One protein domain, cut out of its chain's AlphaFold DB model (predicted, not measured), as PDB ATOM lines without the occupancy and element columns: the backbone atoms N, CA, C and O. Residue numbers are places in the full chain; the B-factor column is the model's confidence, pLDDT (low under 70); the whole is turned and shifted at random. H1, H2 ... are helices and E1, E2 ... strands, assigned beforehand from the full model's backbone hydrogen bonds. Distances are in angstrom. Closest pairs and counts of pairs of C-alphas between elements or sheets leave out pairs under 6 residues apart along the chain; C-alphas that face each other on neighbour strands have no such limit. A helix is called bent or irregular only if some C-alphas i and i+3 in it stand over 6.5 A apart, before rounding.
ATOM      1  N   THR A  64      73.535 133.394  89.147       60.72
ATOM      2  CA  THR A  64      72.947 133.363  90.484       60.72
ATOM      3  C   THR A  64      72.226 132.031  90.636       60.72
ATOM      4  O   THR A  64      71.276 131.763  89.897       60.72
ATOM      5  N   LEU A  65      72.723 131.170  91.525       71.38
ATOM      6  CA  LEU A  65      72.096 129.885  91.782       71.38
ATOM      7  C   LEU A  65      70.778 130.164  92.495       71.38
ATOM      8  O   LEU A  65      70.748 130.748  93.579       71.38
ATOM      9  N   GLU A  66      69.688 129.785  91.840       85.00
ATOM     10  CA  GLU A  66      68.369 129.779  92.448       85.00
ATOM     11  C   GLU A  66      68.300 128.583  93.403       85.00
ATOM     12  O   GLU A  66      68.605 127.451  93.014       85.00
ATOM     13  N   LEU A  67      67.954 128.842  94.666       91.19
ATOM     14  CA  LEU A  67      67.815 127.789  95.667       91.19
ATOM     15  C   LEU A  67      66.723 126.816  95.242       91.19
ATOM     16  O   LEU A  67      65.595 127.212  94.940       91.19
ATOM     17  N   SER A  68      67.052 125.531  95.251       94.56
ATOM     18  CA  SER A  68      66.113 124.496  94.841       94.56
ATOM     19  C   SER A  68      65.546 123.756  96.046       94.56
ATOM     20  O   SER A  68      64.356 123.449  96.057       94.56
ATOM     21  N   VAL A  69      66.352 123.519  97.083       95.88
ATOM     22  CA  VAL A  69      65.993 122.701  98.247       95.88
ATOM     23  C   VAL A  69      65.320 123.540  99.330       95.88
ATOM     24  O   VAL A  69      64.258 123.155  99.823       95.88
ATOM     25  N   PHE A  70      65.906 124.677  99.697       95.94
ATOM     26  CA  PHE A  70      65.464 125.512 100.808       95.94
ATOM     27  C   PHE A  70      64.706 126.757 100.342       95.94
ATOM     28  O   PHE A  70      64.934 127.321  99.274       95.94
ATOM     29  N   LYS A  71      63.798 127.210 101.202       94.69
ATOM     30  CA  LYS A  71      63.121 128.502 101.115       94.69
ATOM     31  C   LYS A  71      63.916 129.510 101.921       94.69
ATOM     32  O   LYS A  71      64.059 129.332 103.127       94.69
ATOM     33  N   ASP A  72      64.356 130.577 101.273       93.62
ATOM     34  CA  ASP A  72      65.165 131.627 101.887       93.62
ATOM     35  C   ASP A  72      64.455 132.984 101.786       93.62
ATOM     36  O   ASP A  72      64.684 133.748 100.849       93.62
ATOM     37  N   PRO A  73      63.509 133.272 102.696       89.62
ATOM     38  CA  PRO A  73      62.641 134.436 102.565       89.62
ATOM     39  C   PRO A  73      63.378 135.772 102.728       89.62
ATOM     40  O   PRO A  73      62.885 136.780 102.225       89.62
ATOM     41  N   ASP A  74      64.515 135.802 103.432       91.69
ATOM     42  CA  ASP A  74      65.304 137.021 103.653       91.69
ATOM     43  C   ASP A  74      66.485 137.177 102.678       91.69
ATOM     44  O   ASP A  74      67.131 138.225 102.666       91.69
ATOM     45  N   GLY A  75      66.741 136.173 101.829       93.62
ATOM     46  CA  GLY A  75      67.813 136.188 100.833       93.62
ATOM     47  C   GLY A  75      69.224 136.035 101.411       93.62
ATOM     48  O   GLY A  75      70.200 136.063 100.649       93.62
ATOM     49  N   ARG A  76      69.381 135.901 102.737       94.44
ATOM     50  CA  ARG A  76      70.702 135.875 103.381       94.44
ATOM     51  C   ARG A  76      71.420 134.567 103.104       94.44
ATOM     52  O   ARG A  76      72.617 134.586 102.815       94.44
ATOM     53  N   PHE A  77      70.708 133.442 103.130       95.06
ATOM     54  CA  PHE A  77      71.311 132.150 102.804       95.06
ATOM     55  C   PHE A  77      71.691 132.060 101.316       95.06
ATOM     56  O   PHE A  77      72.769 131.573 100.976       95.06
ATOM     57  N   THR A  78      70.871 132.619 100.430       95.38
ATOM     58  CA  THR A  78      71.140 132.741  98.992       95.38
ATOM     59  C   THR A  78      72.390 133.582  98.748       95.38
ATOM     60  O   THR A  78      73.234 133.219  97.929       95.38
ATOM     61  N   THR A  79      72.542 134.690  99.479       95.69
ATOM     62  CA  THR A  79      73.732 135.552  99.413       95.69
ATOM     63  C   THR A  79      74.980 134.819  99.908       95.69
ATOM     64  O   THR A  79      76.026 134.874  99.261       95.69
ATOM     65  N   PHE A  80      74.868 134.077 101.013       95.75
ATOM     66  CA  PHE A  80      75.949 133.243 101.538       95.75
ATOM     67  C   PHE A  80      76.395 132.174 100.530       95.75
ATOM     68  O   PHE A  80      77.585 132.049 100.247       95.75
ATOM     69  N   MET A  81      75.449 131.421  99.965       95.31
ATOM     70  CA  MET A  81      75.730 130.320  99.040       95.31
ATOM     71  C   MET A  81      76.345 130.810  97.720       95.31
ATOM     72  O   MET A  81      77.278 130.190  97.207       95.31
ATOM     73  N   ASN A  82      75.871 131.945  97.200       94.69
ATOM     74  CA  ASN A  82      76.392 132.547  95.970       94.69
ATOM     75  C   ASN A  82      77.762 133.228  96.149       94.69
ATOM     76  O   ASN A  82      78.351 133.689  95.171       94.69
ATOM     77  N   ASN A  83      78.309 133.280  97.367       95.31
ATOM     78  CA  ASN A  83      79.673 133.743  97.575       95.31
ATOM     79  C   ASN A  83      80.677 132.738  96.976       95.31
ATOM     80  O   ASN A  83      80.723 131.564  97.363       95.31
ATOM     81  N   SER A  84      81.523 133.202  96.052       95.31
ATOM     82  CA  SER A  84      82.481 132.355  95.325       95.31
ATOM     83  C   SER A  84      83.455 131.616  96.248       95.31
ATOM     84  O   SER A  84      83.845 130.489  95.942       95.31
ATOM     85  N   ARG A  85      83.793 132.183  97.414       96.50
ATOM     86  CA  ARG A  85      84.689 131.553  98.397       96.50
ATOM     87  C   ARG A  85      84.024 130.361  99.082       96.50
ATOM     88  O   ARG A  85      84.685 129.347  99.283       96.50
ATOM     89  N   ILE A  86      82.722 130.435  99.372       96.88
ATOM     90  CA  ILE A  86      81.955 129.299  99.914       96.88
ATOM     91  C   ILE A  86      81.876 128.175  98.885       96.88
ATOM     92  O   ILE A  86      82.181 127.024  99.200       96.88
ATOM     93  N   SER A  87      81.551 128.510  97.637       95.38
ATOM     94  CA  SER A  87      81.575 127.537  96.540       95.38
ATOM     95  C   SER A  87      82.964 126.912  96.355       95.38
ATOM     96  O   SER A  87      83.067 125.704  96.151       95.38
ATOM     97  N   GLY A  88      84.035 127.702  96.476       96.94
ATOM     98  CA  GLY A  88      85.418 127.228  96.427       96.94
ATOM     99  C   GLY A  88      85.737 126.204  97.518       96.94
ATOM    100  O   GLY A  88      86.255 125.136  97.203       96.94
ATOM    101  N   ILE A  89      85.351 126.482  98.769       97.56
ATOM    102  CA  ILE A  89      85.520 125.563  99.909       97.56
ATOM    103  C   ILE A  89      84.839 124.216  99.637       97.56
ATOM    104  O   ILE A  89      85.447 123.166  99.836       97.56
ATOM    105  N   ILE A  90      83.587 124.239  99.171       97.69
ATOM    106  CA  ILE A  90      82.806 123.020  98.915       97.69
ATOM    107  C   ILE A  90      83.428 122.203  97.772       97.69
ATOM    108  O   ILE A  90      83.583 120.988  97.895       97.69
ATOM    109  N   ASN A  91      83.830 122.861  96.682       97.12
ATOM    110  CA  ASN A  91      84.447 122.187  95.536       97.12
ATOM    111  C   ASN A  91      85.795 121.574  95.890       97.12
ATOM    112  O   ASN A  91      86.087 120.454  95.483       97.12
ATOM    113  N   GLU A  92      86.610 122.295  96.657       97.75
ATOM    114  CA  GLU A  92      87.892 121.787  97.129       97.75
ATOM    115  C   GLU A  92      87.699 120.556  98.024       97.75
ATOM    116  O   GLU A  92      88.418 119.572  97.865       97.75
ATOM    117  N   TYR A  93      86.697 120.571  98.909       97.75
ATOM    118  CA  TYR A  93      86.377 119.432  99.766       97.75
ATOM    119  C   TYR A  93      85.993 118.187  98.952       97.75
ATOM    120  O   TYR A  93      86.585 117.120  99.129       97.75
ATOM    121  N   PHE A  94      85.050 118.313  98.014       97.69
ATOM    122  CA  PHE A  94      84.644 117.178  97.180       97.69
ATOM    123  C   PHE A  94      85.735 116.737  96.197       97.69
ATOM    124  O   PHE A  94      85.875 115.540  95.954       97.69
ATOM    125  N   GLY A  95      86.553 117.663  95.691       97.75
ATOM    126  CA  GLY A  95      87.721 117.340  94.871       97.75
ATOM    127  C   GLY A  95      88.785 116.565  95.650       97.75
ATOM    128  O   GLY A  95      89.324 115.579  95.152       97.75
ATOM    129  N   TYR A  96      89.040 116.936  96.908       97.06
ATOM    130  CA  TYR A  96      89.950 116.201  97.791       97.06
ATOM    131  C   TYR A  96      89.487 114.756  98.023       97.06
ATOM    132  O   TYR A  96      90.296 113.830  97.989       97.06
ATOM    133  N   LEU A  97      88.177 114.547  98.185       96.38
ATOM    134  CA  LEU A  97      87.580 113.215  98.305       96.38
ATOM    135  C   LEU A  97      87.472 112.462  96.965       96.38
ATOM    136  O   LEU A  97      87.034 111.314  96.952       96.38
ATOM    137  N   SER A  98      87.880 113.072  95.845       97.31
ATOM    138  CA  SER A  98      87.703 112.531  94.485       97.31
ATOM    139  C   SER A  98      86.237 112.237  94.131       97.31
ATOM    140  O   SER A  98      85.934 111.277  93.420       97.31
ATOM    141  N   LEU A  99      85.316 113.053  94.649       96.81
ATOM    142  CA  LEU A  99      83.869 112.915  94.472       96.81
ATOM    143  C   LEU A  99      83.274 113.922  93.481       96.81
ATOM    144  O   LEU A  99      82.150 113.733  93.023       96.81
ATOM    145  N   ASP A 100      84.021 114.958  93.109       94.06
ATOM    146  CA  ASP A 100      83.595 116.015  92.186       94.06
ATOM    147  C   ASP A 100      83.275 115.501  90.769       94.06
ATOM    148  O   ASP A 100      82.504 116.121  90.042       94.06
ATOM    149  N   GLN A 101      83.822 114.341  90.393       95.62
ATOM    150  CA  GLN A 101      83.538 113.654  89.126       95.62
ATOM    151  C   GLN A 101      82.584 112.459  89.278       95.62
ATOM    152  O   GLN A 101      82.345 111.724  88.315       95.62
ATOM    153  N   HIS A 102      82.044 112.218  90.476       97.19
ATOM    154  CA  HIS A 102      81.140 111.097  90.710       97.19
ATOM    155  C   HIS A 102      79.800 111.327  89.994       97.19
ATOM    156  O   HIS A 102      79.216 112.405  90.078       97.19
ATOM    157  N   GLY A 103      79.271 110.308  89.307       96.88
ATOM    158  CA  GLY A 103      78.046 110.450  88.503       96.88
ATOM    159  C   GLY A 103      76.832 110.920  89.314       96.88
ATOM    160  O   GLY A 103      76.079 111.786  88.862       96.88
ATOM    161  N   ASP A 104      76.684 110.410  90.539       96.31
ATOM    162  CA  ASP A 104      75.605 110.824  91.444       96.31
ATOM    163  C   ASP A 104      75.805 112.239  91.989       96.31
ATOM    164  O   ASP A 104      74.817 112.952  92.182       96.31
ATOM    165  N   TYR A 105      77.064 112.663  92.174       97.31
ATOM    166  CA  TYR A 105      77.387 114.039  92.545       97.31
ATOM    167  C   TYR A 105      76.956 114.982  91.426       97.31
ATOM    168  O   TYR A 105      76.115 115.842  91.650       97.31
ATOM    169  N   LEU A 106      77.430 114.755  90.199       96.62
ATOM    170  CA  LEU A 106      77.106 115.590  89.036       96.62
ATOM    171  C   LEU A 106      75.595 115.662  88.768       96.62
ATOM    172  O   LEU A 106      75.065 116.713  88.417       96.62
ATOM    173  N   SER A 107      74.877 114.555  88.972       96.69
ATOM    174  CA  SER A 107      73.425 114.492  88.758       96.69
ATOM    175  C   SER A 107      72.611 115.248  89.816       96.69
ATOM    176  O   SER A 107      71.443 115.550  89.575       96.69
ATOM    177  N   ASN A 108      73.195 115.529  90.984       97.00
ATOM    178  CA  ASN A 108      72.526 116.173  92.120       97.00
ATOM    179  C   ASN A 108      73.346 117.341  92.694       97.00
ATOM    180  O   ASN A 108      73.147 117.727  93.848       97.00
ATOM    181  N   GLU A 109      74.261 117.901  91.903       96.25
ATOM    182  CA  GLU A 109      75.323 118.791  92.378       96.25
ATOM    183  C   GLU A 109      74.760 120.015  93.102       96.25
ATOM    184  O   GLU A 109      75.193 120.336  94.206       96.25
ATOM    185  N   ALA A 110      73.754 120.663  92.509       96.00
ATOM    186  CA  ALA A 110      73.114 121.839  93.093       96.00
ATOM    187  C   ALA A 110      72.547 121.544  94.492       96.00
ATOM    188  O   ALA A 110      72.826 122.280  95.436       96.00
ATOM    189  N   ASN A 111      71.835 120.424  94.653       97.31
ATOM    190  CA  ASN A 111      71.228 120.030  95.925       97.31
ATOM    191  C   ASN A 111      72.283 119.678  96.975       97.31
ATOM    192  O   ASN A 111      72.144 120.043  98.140       97.31
ATOM    193  N   ILE A 112      73.332 118.957  96.570       97.81
ATOM    194  CA  ILE A 112      74.430 118.571  97.464       97.81
ATOM    195  C   ILE A 112      75.148 119.827  97.961       97.81
ATOM    196  O   ILE A 112      75.318 119.999  99.168       97.81
ATOM    197  N   ARG A 113      75.502 120.741  97.050       97.00
ATOM    198  CA  ARG A 113      76.122 122.025  97.396       97.00
ATOM    199  C   ARG A 113      75.236 122.846  98.323       97.00
ATOM    200  O   ARG A 113      75.736 123.390  99.299       97.00
ATOM    201  N   GLU A 114      73.935 122.903  98.056       97.12
ATOM    202  CA  GLU A 114      72.972 123.637  98.874       97.12
ATOM    203  C   GLU A 114      72.884 123.082 100.310       97.12
ATOM    204  O   GLU A 114      72.925 123.846 101.275       97.12
ATOM    205  N   ILE A 115      72.863 121.758 100.483       97.38
ATOM    206  CA  ILE A 115      72.849 121.109 101.807       97.38
ATOM    207  C   ILE A 115      74.161 121.337 102.563       97.38
ATOM    208  O   ILE A 115      74.144 121.655 103.755       97.38
ATOM    209  N   VAL A 116      75.306 121.205 101.888       97.44
ATOM    210  CA  VAL A 116      76.612 121.459 102.513       97.44
ATOM    211  C   VAL A 116      76.754 122.938 102.876       97.44
ATOM    212  O   VAL A 116      77.190 123.255 103.983       97.44
ATOM    213  N   ALA A 117      76.316 123.851 102.007       97.00
ATOM    214  CA  ALA A 117      76.285 125.280 102.297       97.00
ATOM    215  C   ALA A 117      75.400 125.589 103.512       97.00
ATOM    216  O   ALA A 117      75.803 126.386 104.354       97.00
ATOM    217  N   MET A 118      74.245 124.928 103.661       96.31
ATOM    218  CA  MET A 118      73.375 125.087 104.834       96.31
ATOM    219  C   MET A 118      74.087 124.690 106.134       96.31
ATOM    220  O   MET A 118      74.008 125.409 107.132       96.31
ATOM    221  N   LYS A 119      74.855 123.595 106.121       95.38
ATOM    222  CA  LYS A 119      75.674 123.188 107.275       95.38
ATOM    223  C   LYS A 119      76.702 124.265 107.648       95.38
ATOM    224  O   LYS A 119      76.852 124.582 108.827       95.38
ATOM    225  N   LEU A 120      77.394 124.837 106.660       95.62
ATOM    226  CA  LEU A 120      78.366 125.917 106.879       95.62
ATOM    227  C   LEU A 120      77.692 127.193 107.391       95.62
ATOM    228  O   LEU A 120      78.161 127.807 108.346       95.62
ATOM    229  N   TYR A 121      76.553 127.553 106.808       95.06
ATOM    230  CA  TYR A 121      75.759 128.703 107.225       95.06
ATOM    231  C   TYR A 121      75.317 128.583 108.690       95.06
ATOM    232  O   TYR A 121      75.449 129.526 109.474       95.06
ATOM    233  N   TYR A 122      74.866 127.396 109.102       92.06
ATOM    234  CA  TYR A 122      74.505 127.133 110.491       92.06
ATOM    235  C   TYR A 122      75.708 127.246 111.440       92.06
ATOM    236  O   TYR A 122      75.582 127.817 112.527       92.06
ATOM    237  N   ALA A 123      76.885 126.771 111.020       91.62
ATOM    238  CA  ALA A 123      78.120 126.933 111.785       91.62
ATOM    239  C   ALA A 123      78.463 128.419 112.004       91.62
ATOM    240  O   ALA A 123      78.819 128.800 113.121       91.62
ATOM    241  N   CYS A 124      78.262 129.279 110.999       89.56
ATOM    242  CA  CYS A 124      78.393 130.728 111.175       89.56
ATOM    243  C   CYS A 124      77.401 131.276 112.209       89.56
ATOM    244  O   CYS A 124      77.807 131.982 113.136       89.56
ATOM    245  N   ASN A 125      76.116 130.933 112.095       84.25
ATOM    246  CA  ASN A 125      75.070 131.475 112.969       84.25
ATOM    247  C   ASN A 125      75.232 131.062 114.439       84.25
ATOM    248  O   ASN A 125      74.993 131.871 115.339       84.25
ATOM    249  N   ALA A 126      75.705 129.841 114.704       83.81
ATOM    250  CA  ALA A 126      75.932 129.347 116.065       83.81
ATOM    251  C   ALA A 126      76.922 130.217 116.872       83.81
ATOM    252  O   ALA A 126      76.877 130.248 118.103       83.81
ATOM    253  N   THR A 127      77.781 130.979 116.194       80.31
ATOM    254  CA  THR A 127      78.802 131.834 116.822       80.31
ATOM    255  C   THR A 127      78.352 133.282 117.084       80.31
ATOM    256  O   THR A 127      79.171 134.119 117.474       80.31
ATOM    257  N   LYS A 128      77.038 133.558 116.982       67.94
ATOM    258  CA  LYS A 128      76.376 134.847 117.284       67.94
ATOM    259  C   LYS A 128      76.795 135.993 116.355       67.94
ATOM    260  O   LYS A 128      77.386 136.972 116.808       67.94
ATOM    261  N   ASP A 129      76.493 135.856 115.064       66.25
ATOM    262  CA  ASP A 129      76.598 136.909 114.032       66.25
ATOM    263  C   ASP A 129      77.995 137.516 113.818       66.25
ATOM    264  O   ASP A 129      78.166 138.512 113.112       66.25
ATOM    265  N   LYS A 130      79.044 136.912 114.385       78.75
ATOM    266  CA  LYS A 130      80.409 137.405 114.183       78.75
ATOM    267  C   LYS A 130      80.887 137.211 112.752       78.75
ATOM    268  O   LYS A 130      81.646 138.051 112.283       78.75
ATOM    269  N   PHE A 131      80.410 136.175 112.070       89.25
ATOM    270  CA  PHE A 131      80.974 135.710 110.804       89.25
ATOM    271  C   PHE A 131      80.208 136.098 109.549       89.25
ATOM    272  O   PHE A 131      80.753 135.947 108.461       89.25
ATOM    273  N   LEU A 132      78.991 136.625 109.682       92.56
ATOM    274  CA  LEU A 132      78.209 137.094 108.543       92.56
ATOM    275  C   LEU A 132      78.097 138.616 108.569       92.56
ATOM    276  O   LEU A 132      78.015 139.237 109.632       92.56
ATOM    277  N   ASN A 133      78.099 139.215 107.390       93.12
ATOM    278  CA  ASN A 133      77.678 140.589 107.186       93.12
ATOM    279  C   ASN A 133      76.145 140.691 107.280       93.12
ATOM    280  O   ASN A 133      75.424 139.686 107.340       93.12
ATOM    281  N   GLU A 134      75.632 141.923 107.306       91.06
ATOM    282  CA  GLU A 134      74.185 142.176 107.376       91.06
ATOM    283  C   GLU A 134      73.436 141.542 106.194       91.06
ATOM    284  O   GLU A 134      72.365 140.968 106.380       91.06
ATOM    285  N   ASP A 135      74.047 141.539 105.007       90.94
ATOM    286  CA  ASP A 135      73.512 140.920 103.788       90.94
ATOM    287  C   ASP A 135      73.576 139.379 103.779       90.94
ATOM    288  O   ASP A 135      73.032 138.746 102.882       90.94
ATOM    289  N   GLY A 136      74.206 138.758 104.782       91.88
ATOM    290  CA  GLY A 136      74.391 137.307 104.867       91.88
ATOM    291  C   GLY A 136      75.680 136.786 104.226       91.88
ATOM    292  O   GLY A 136      75.978 135.603 104.367       91.88
ATOM    293  N   SER A 137      76.486 137.631 103.578       94.00
ATOM    294  CA  SER A 137      77.792 137.215 103.054       94.00
ATOM    295  C   SER A 137      78.782 136.886 104.188       94.00
ATOM    296  O   SER A 137      78.747 137.530 105.241       94.00
ATOM    297  N   PRO A 138      79.672 135.890 104.020       94.75
ATOM    298  CA  PRO A 138      80.697 135.590 105.016       94.75
ATOM    299  C   PRO A 138      81.764 136.693 105.071       94.75
ATOM    300  O   PRO A 138      82.186 137.215 104.039       94.75
ATOM    301  N   LYS A 139      82.245 137.008 106.276       94.50
ATOM    302  CA  LYS A 139      83.428 137.859 106.491       94.50
ATOM    303  C   LYS A 139      84.716 137.112 106.162       94.50
ATOM    304  O   LYS A 139      84.740 135.882 106.155       94.50
ATOM    305  N   ASP A 140      85.802 137.849 105.950       90.75
ATOM    306  CA  ASP A 140      87.092 137.268 105.570       90.75
ATOM    307  C   ASP A 140      87.612 136.255 106.588       90.75
ATOM    308  O   ASP A 140      88.085 135.185 106.199       90.75
ATOM    309  N   GLU A 141      87.455 136.549 107.878       90.44
ATOM    310  CA  GLU A 141      87.889 135.664 108.957       90.44
ATOM    311  C   GLU A 141      87.064 134.368 109.000       90.44
ATOM    312  O   GLU A 141      87.583 133.312 109.356       90.44
ATOM    313  N   ALA A 142      85.796 134.424 108.577       93.12
ATOM    314  CA  ALA A 142      84.895 133.276 108.591       93.12
ATOM    315  C   ALA A 142      85.295 132.203 107.576       93.12
ATOM    316  O   ALA A 142      85.127 131.015 107.833       93.12
ATOM    317  N   VAL A 143      85.810 132.602 106.412       93.56
ATOM    318  CA  VAL A 143      86.059 131.681 105.291       93.56
ATOM    319  C   VAL A 143      87.077 130.607 105.672       93.56
ATOM    320  O   VAL A 143      86.847 129.423 105.421       93.56
ATOM    321  N   GLN A 144      88.171 130.991 106.331       92.06
ATOM    322  CA  GLN A 144      89.184 130.023 106.746       92.06
ATOM    323  C   GLN A 144      88.671 129.099 107.862       92.06
ATOM    324  O   GLN A 144      88.946 127.900 107.834       92.06
ATOM    325  N   GLU A 145      87.892 129.626 108.808       94.19
ATOM    326  CA  GLU A 145      87.285 128.820 109.874       94.19
ATOM    327  C   GLU A 145      86.261 127.819 109.328       94.19
ATOM    328  O   GLU A 145      86.261 126.656 109.728       94.19
ATOM    329  N   LEU A 146      85.432 128.232 108.367       95.25
ATOM    330  CA  LEU A 146      84.466 127.360 107.699       95.25
ATOM    331  C   LEU A 146      85.141 126.225 106.935       95.25
ATOM    332  O   LEU A 146      84.655 125.093 106.961       95.25
ATOM    333  N   LYS A 147      86.270 126.515 106.282       95.81
ATOM    334  CA  LYS A 147      87.090 125.493 105.635       95.81
ATOM    335  C   LYS A 147      87.584 124.475 106.661       95.81
ATOM    336  O   LYS A 147      87.343 123.285 106.498       95.81
ATOM    337  N   THR A 148      88.196 124.923 107.754       95.38
ATOM    338  CA  THR A 148      88.629 124.018 108.830       95.38
ATOM    339  C   THR A 148      87.461 123.193 109.378       95.38
ATOM    340  O   THR A 148      87.559 121.970 109.459       95.38
ATOM    341  N   TYR A 149      86.320 123.830 109.652       95.19
ATOM    342  CA  TYR A 149      85.119 123.165 110.153       95.19
ATOM    343  C   TYR A 149      84.594 122.074 109.206       95.19
ATOM    344  O   TYR A 149      84.213 120.989 109.656       95.19
ATOM    345  N   LEU A 150      84.577 122.320 107.892       95.94
ATOM    346  CA  LEU A 150      84.125 121.326 106.916       95.94
ATOM    347  C   LEU A 150      85.032 120.084 106.910       95.94
ATOM    348  O   LEU A 150      84.528 118.962 106.930       95.94
ATOM    349  N   TRP A 151      86.354 120.276 106.956       95.25
ATOM    350  CA  TRP A 151      87.330 119.179 106.962       95.25
ATOM    351  C   TRP A 151      87.289 118.374 108.261       95.25
ATOM    352  O   TRP A 151      87.374 117.146 108.226       95.25
ATOM    353  N   GLU A 152      87.145 119.047 109.401       94.69
ATOM    354  CA  GLU A 152      87.101 118.393 110.710       94.69
ATOM    355  C   GLU A 152      85.784 117.649 110.944       94.69
ATOM    356  O   GLU A 152      85.790 116.549 111.494       94.69
ATOM    357  N   SER A 153      84.657 118.219 110.504       91.56
ATOM    358  CA  SER A 153      83.337 117.610 110.707       91.56
ATOM    359  C   SER A 153      83.042 116.440 109.772       91.56
ATOM    360  O   SER A 153      82.115 115.683 110.048       91.56
ATOM    361  N   LYS A 154      83.778 116.312 108.657       92.31
ATOM    362  CA  LYS A 154      83.632 115.253 107.642       92.31
ATOM    363  C   LYS A 154      82.207 115.021 107.117       92.31
ATOM    364  O   LYS A 154      81.951 113.987 106.528       92.31
ATOM    365  N   LEU A 155      81.284 115.957 107.337       95.31
ATOM    366  CA  LEU A 155      79.859 115.797 107.020       95.31
ATOM    367  C   LEU A 155      79.158 114.604 107.708       95.31
ATOM    368  O   LEU A 155      78.066 114.239 107.281       95.31
ATOM    369  N   THR A 156      79.687 114.055 108.809       96.50
ATOM    370  CA  THR A 156      79.047 112.925 109.531       96.50
ATOM    371  C   THR A 156      77.632 113.257 110.016       96.50
ATOM    372  O   THR A 156      76.748 112.402 110.058       96.50
ATOM    373  N   THR A 157      77.400 114.539 110.313       96.62
ATOM    374  CA  THR A 157      76.099 115.095 110.693       96.62
ATOM    375  C   THR A 157      75.684 116.192 109.720       96.62
ATOM    376  O   THR A 157      76.430 117.158 109.507       96.62
ATOM    377  N   ILE A 158      74.458 116.118 109.203       96.19
ATOM    378  CA  ILE A 158      73.813 117.204 108.454       96.19
ATOM    379  C   ILE A 158      72.718 117.816 109.318       96.19
ATOM    380  O   ILE A 158      71.889 117.107 109.882       96.19
ATOM    381  N   SER A 159      72.712 119.147 109.413       93.44
ATOM    382  CA  SER A 159      71.705 119.892 110.165       93.44
ATOM    383  C   SER A 159      71.033 120.934 109.289       93.44
ATOM    384  O   SER A 159      71.691 121.662 108.546       93.44
ATOM    385  N   THR A 160      69.713 120.993 109.398       91.31
ATOM    386  CA  THR A 160      68.835 121.947 108.732       91.31
ATOM    387  C   THR A 160      67.893 122.506 109.795       91.31
ATOM    388  O   THR A 160      67.135 121.765 110.414       91.31
ATOM    389  N   SER A 161      67.981 123.805 110.082       89.44
ATOM    390  CA  SER A 161      67.195 124.431 111.152       89.44
ATOM    391  C   SER A 161      66.645 125.769 110.688       89.44
ATOM    392  O   SER A 161      67.389 126.589 110.156       89.44
ATOM    393  N   GLY A 162      65.343 125.989 110.872       86.50
ATOM    394  CA  GLY A 162      64.688 127.275 110.611       86.50
ATOM    395  C   GLY A 162      64.467 127.633 109.137       86.50
ATOM    396  O   GLY A 162      63.924 128.700 108.860       86.50
ATOM    397  N   PHE A 163      64.831 126.755 108.197       91.00
ATOM    398  CA  PHE A 163      64.574 126.934 106.767       91.00
ATOM    399  C   PHE A 163      63.476 125.989 106.289       91.00
ATOM    400  O   PHE A 163      63.526 124.782 106.529       91.00
ATOM    401  N   GLY A 164      62.483 126.536 105.585       92.56
ATOM    402  CA  GLY A 164      61.457 125.740 104.912       92.56
ATOM    403  C   GLY A 164      62.059 124.911 103.779       92.56
ATOM    404  O   GLY A 164      62.954 125.389 103.091       92.56
ATOM    405  N   PHE A 165      61.540 123.712 103.530       93.94
ATOM    406  CA  PHE A 165      61.887 122.944 102.332       93.94
ATOM    407  C   PHE A 165      60.927 123.265 101.177       93.94
ATOM    408  O   PHE A 165      59.718 123.453 101.376       93.94
ATOM    409  N   ASN A 166      61.458 123.317  99.957       94.62
ATOM    410  CA  ASN A 166      60.671 123.184  98.730       94.62
ATOM    411  C   ASN A 166      60.315 121.715  98.486       94.62
ATOM    412  O   ASN A 166      59.187 121.412  98.108       94.62
ATOM    413  N   TYR A 167      61.267 120.815  98.747       94.94
ATOM    414  CA  TYR A 167      61.106 119.363  98.745       94.94
ATOM    415  C   TYR A 167      62.202 118.714  99.604       94.94
ATOM    416  O   TYR A 167      63.208 119.345  99.927       94.94
ATOM    417  N   VAL A 168      62.017 117.443  99.965       95.62
ATOM    418  CA  VAL A 168      63.006 116.670 100.728       95.62
ATOM    419  C   VAL A 168      64.084 116.129  99.774       95.62
ATOM    420  O   VAL A 168      63.752 115.376  98.853       95.62
ATOM    421  N   PRO A 169      65.375 116.477  99.939       96.88
ATOM    422  CA  PRO A 169      66.407 116.216  98.934       96.88
ATOM    423  C   PRO A 169      67.008 114.801  99.044       96.88
ATOM    424  O   PRO A 169      68.218 114.635  99.204       96.88
ATOM    425  N   ILE A 170      66.170 113.766  98.909       97.75
ATOM    426  CA  ILE A 170      66.523 112.352  99.147       97.75
ATOM    427  C   ILE A 170      67.807 111.920  98.435       97.75
ATOM    428  O   ILE A 170      68.686 111.337  99.059       97.75
ATOM    429  N   LYS A 171      67.953 112.244  97.146       98.00
ATOM    430  CA  LYS A 171      69.132 111.843  96.361       98.00
ATOM    431  C   LYS A 171      70.430 112.469  96.866       98.00
ATOM    432  O   LYS A 171      71.473 111.827  96.830       98.00
ATOM    433  N   ALA A 172      70.366 113.713  97.334       98.06
ATOM    434  CA  ALA A 172      71.536 114.402  97.857       98.06
ATOM    435  C   ALA A 172      71.913 113.866  99.242       98.06
ATOM    436  O   ALA A 172      73.088 113.622  99.491       98.06
ATOM    437  N   TRP A 173      70.936 113.603 100.115       97.94
ATOM    438  CA  TRP A 173      71.210 112.927 101.385       97.94
ATOM    439  C   TRP A 173      71.767 111.525 101.175       97.94
ATOM    440  O   TRP A 173      72.795 111.224 101.764       97.94
ATOM    441  N   LYS A 174      71.190 110.725 100.272       97.88
ATOM    442  CA  LYS A 174      71.735 109.413  99.906       97.88
ATOM    443  C   LYS A 174      73.196 109.494  99.460       97.88
ATOM    444  O   LYS A 174      74.027 108.713  99.910       97.88
ATOM    445  N   PHE A 175      73.528 110.451  98.596       98.38
ATOM    446  CA  PHE A 175      74.913 110.655  98.176       98.38
ATOM    447  C   PHE A 175      75.837 110.923  99.377       98.38
ATOM    448  O   PHE A 175      76.911 110.334  99.482       98.38
ATOM    449  N   LEU A 176      75.411 111.783 100.304       98.12
ATOM    450  CA  LEU A 176      76.184 112.114 101.501       98.12
ATOM    451  C   LEU A 176      76.327 110.905 102.441       98.12
ATOM    452  O   LEU A 176      77.420 110.654 102.942       98.12
ATOM    453  N   THR A 177      75.279 110.099 102.624       96.88
ATOM    454  CA  THR A 177      75.369 108.877 103.440       96.88
ATOM    455  C   THR A 177      76.283 107.827 102.819       96.88
ATOM    456  O   THR A 177      77.018 107.149 103.529       96.88
ATOM    457  N   ASP A 178      76.264 107.697 101.493       97.06
ATOM    458  CA  ASP A 178      77.024 106.663 100.789       97.06
ATOM    459  C   ASP A 178      78.508 107.016 100.636       97.06
ATOM    460  O   ASP A 178      79.355 106.121 100.601       97.06
ATOM    461  N   HIS A 179      78.830 108.309 100.529       97.12
ATOM    462  CA  HIS A 179      80.169 108.764 100.148       97.12
ATOM    463  C   HIS A 179      80.847 109.690 101.160       97.12
ATOM    464  O   HIS A 179      82.049 109.920 101.041       97.12
ATOM    465  N   CYS A 180      80.112 110.228 102.137       96.38
ATOM    466  CA  CYS A 180      80.624 111.204 103.107       96.38
ATOM    467  C   CYS A 180      80.422 110.768 104.566       96.38
ATOM    468  O   CYS A 180      80.446 111.613 105.452       96.38
ATOM    469  N   GLU A 181      80.200 109.472 104.822       95.62
ATOM    470  CA  GLU A 181      80.012 108.924 106.179       95.62
ATOM    471  C   GLU A 181      78.883 109.622 106.969       95.62
ATOM    472  O   GLU A 181      78.858 109.586 108.199       95.62
ATOM    473  N   THR A 182      77.945 110.284 106.279       97.69
ATOM    474  CA  THR A 182      76.811 110.933 106.933       97.69
ATOM    475  C   THR A 182      75.906 109.871 107.537       97.69
ATOM    476  O   THR A 182      75.357 109.036 106.823       97.69
ATOM    477  N   GLU A 183      75.707 109.933 108.847       97.25
ATOM    478  CA  GLU A 183      74.870 108.981 109.581       97.25
ATOM    479  C   GLU A 183      73.766 109.671 110.394       97.25
ATOM    480  O   GLU A 183      72.778 109.032 110.764       97.25
TER     481      GLU A 183
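This is residues 64 to 183 of the 327 residues of an uncharacterized protein of Vittaforma corneae (strain ATCC 50505) (UniProt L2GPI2). One long helix, H4, runs through the middle of a rounded body, and four other helices, H1, H2, H5 and H6, pack round it at mostly crossed angles. H2 and H5, side by side, make a layer on one side of H4; H1 packs on another side, H6 crosses near its first residues with short H3 beside H6, and the lone strand E1 runs past H4. The printed part has 120 residues, with six named helices and one named strand in the order H1, H2, H3, H4, H5, E1, H6, and the class is mostly helix. It is compact, with a radius of gyration of the C-alphas of 13.4 A and spans of 37 by 29 by 26 A.

H4, residues 109 to 126, is 25.9 A long from C-alpha 109 at (75.323, 118.791, 92.378) to C-alpha 126 at (75.932, 129.347, 116.065). H2, residues 84 to 96, measures 18.0 A, and H5, residues 140 to 153, 20.7 A. H5 is neither bent nor irregular, but only just: C-alphas 141 and 144 are 6.2 A apart. H1 is residues 76 to 81, beginning at C-alpha 76 (70.702, 135.875, 103.381), and H3 is residues 103 to 107. E1, residues 157 to 161, spans 12.9 A, and H6, residues 170 to 179, spans 14.1 A, ending at C-alpha 179 (80.169, 108.764, 100.148).

H4 is the hub, touching four helices. Its residues 114 to 121 alone touch H1, at a steep tilt of 56 degrees, opposite ways; the closest C-alphas, of Met 81 and Ala 117, are 6.0 A apart. H2 touches H4 with residues 86 to 90 alone, at a steep tilt of 66 degrees, closest at C-alphas Ile 90 and Arg 113, 6.9 A. H4 touches H5 with residues 120 to 124 alone, at a steep tilt of 69.8 degrees, only just short of about perpendicular; the closest C-alphas, of Leu 120 and Leu 146, are 6.3 A apart. H2 and H5 touch at a shallow tilt of 26 degrees, the same way, closest at C-alphas Ile 89 and Lys 147, 5.9 A. H4 touches H6 with residues 109 to 115 alone, about perpendicular at 80 degrees, closest at C-alphas Ile 112 and Ala 172, 5.1 A. H3 and H6 only just touch, with 3 pairs of C-alphas within 8 A, the closest being Asp 104 and Phe 175, 6.8 A. E1 pairs with no named strand; its closest C-alpha to H4 is that of Ser 159, 5.9 A from that of Lys 119. Every O i to N i+4 pair is within hydrogen-bond range in H1, H2, H3, H4 and H6, and 8 of 10 are in H5.

The two C-alphas farthest apart, of Gly 103 and Lys 128, are 37.8 A apart. The printed part has no cut. The link from H4 to H5, residues 127 to 139, is long. Residues 70 to 71 pair antiparallel with residues 164 to 165. The mean pLDDT of the printed part is 93.6, and residues 64, 128 and 129 are under 70.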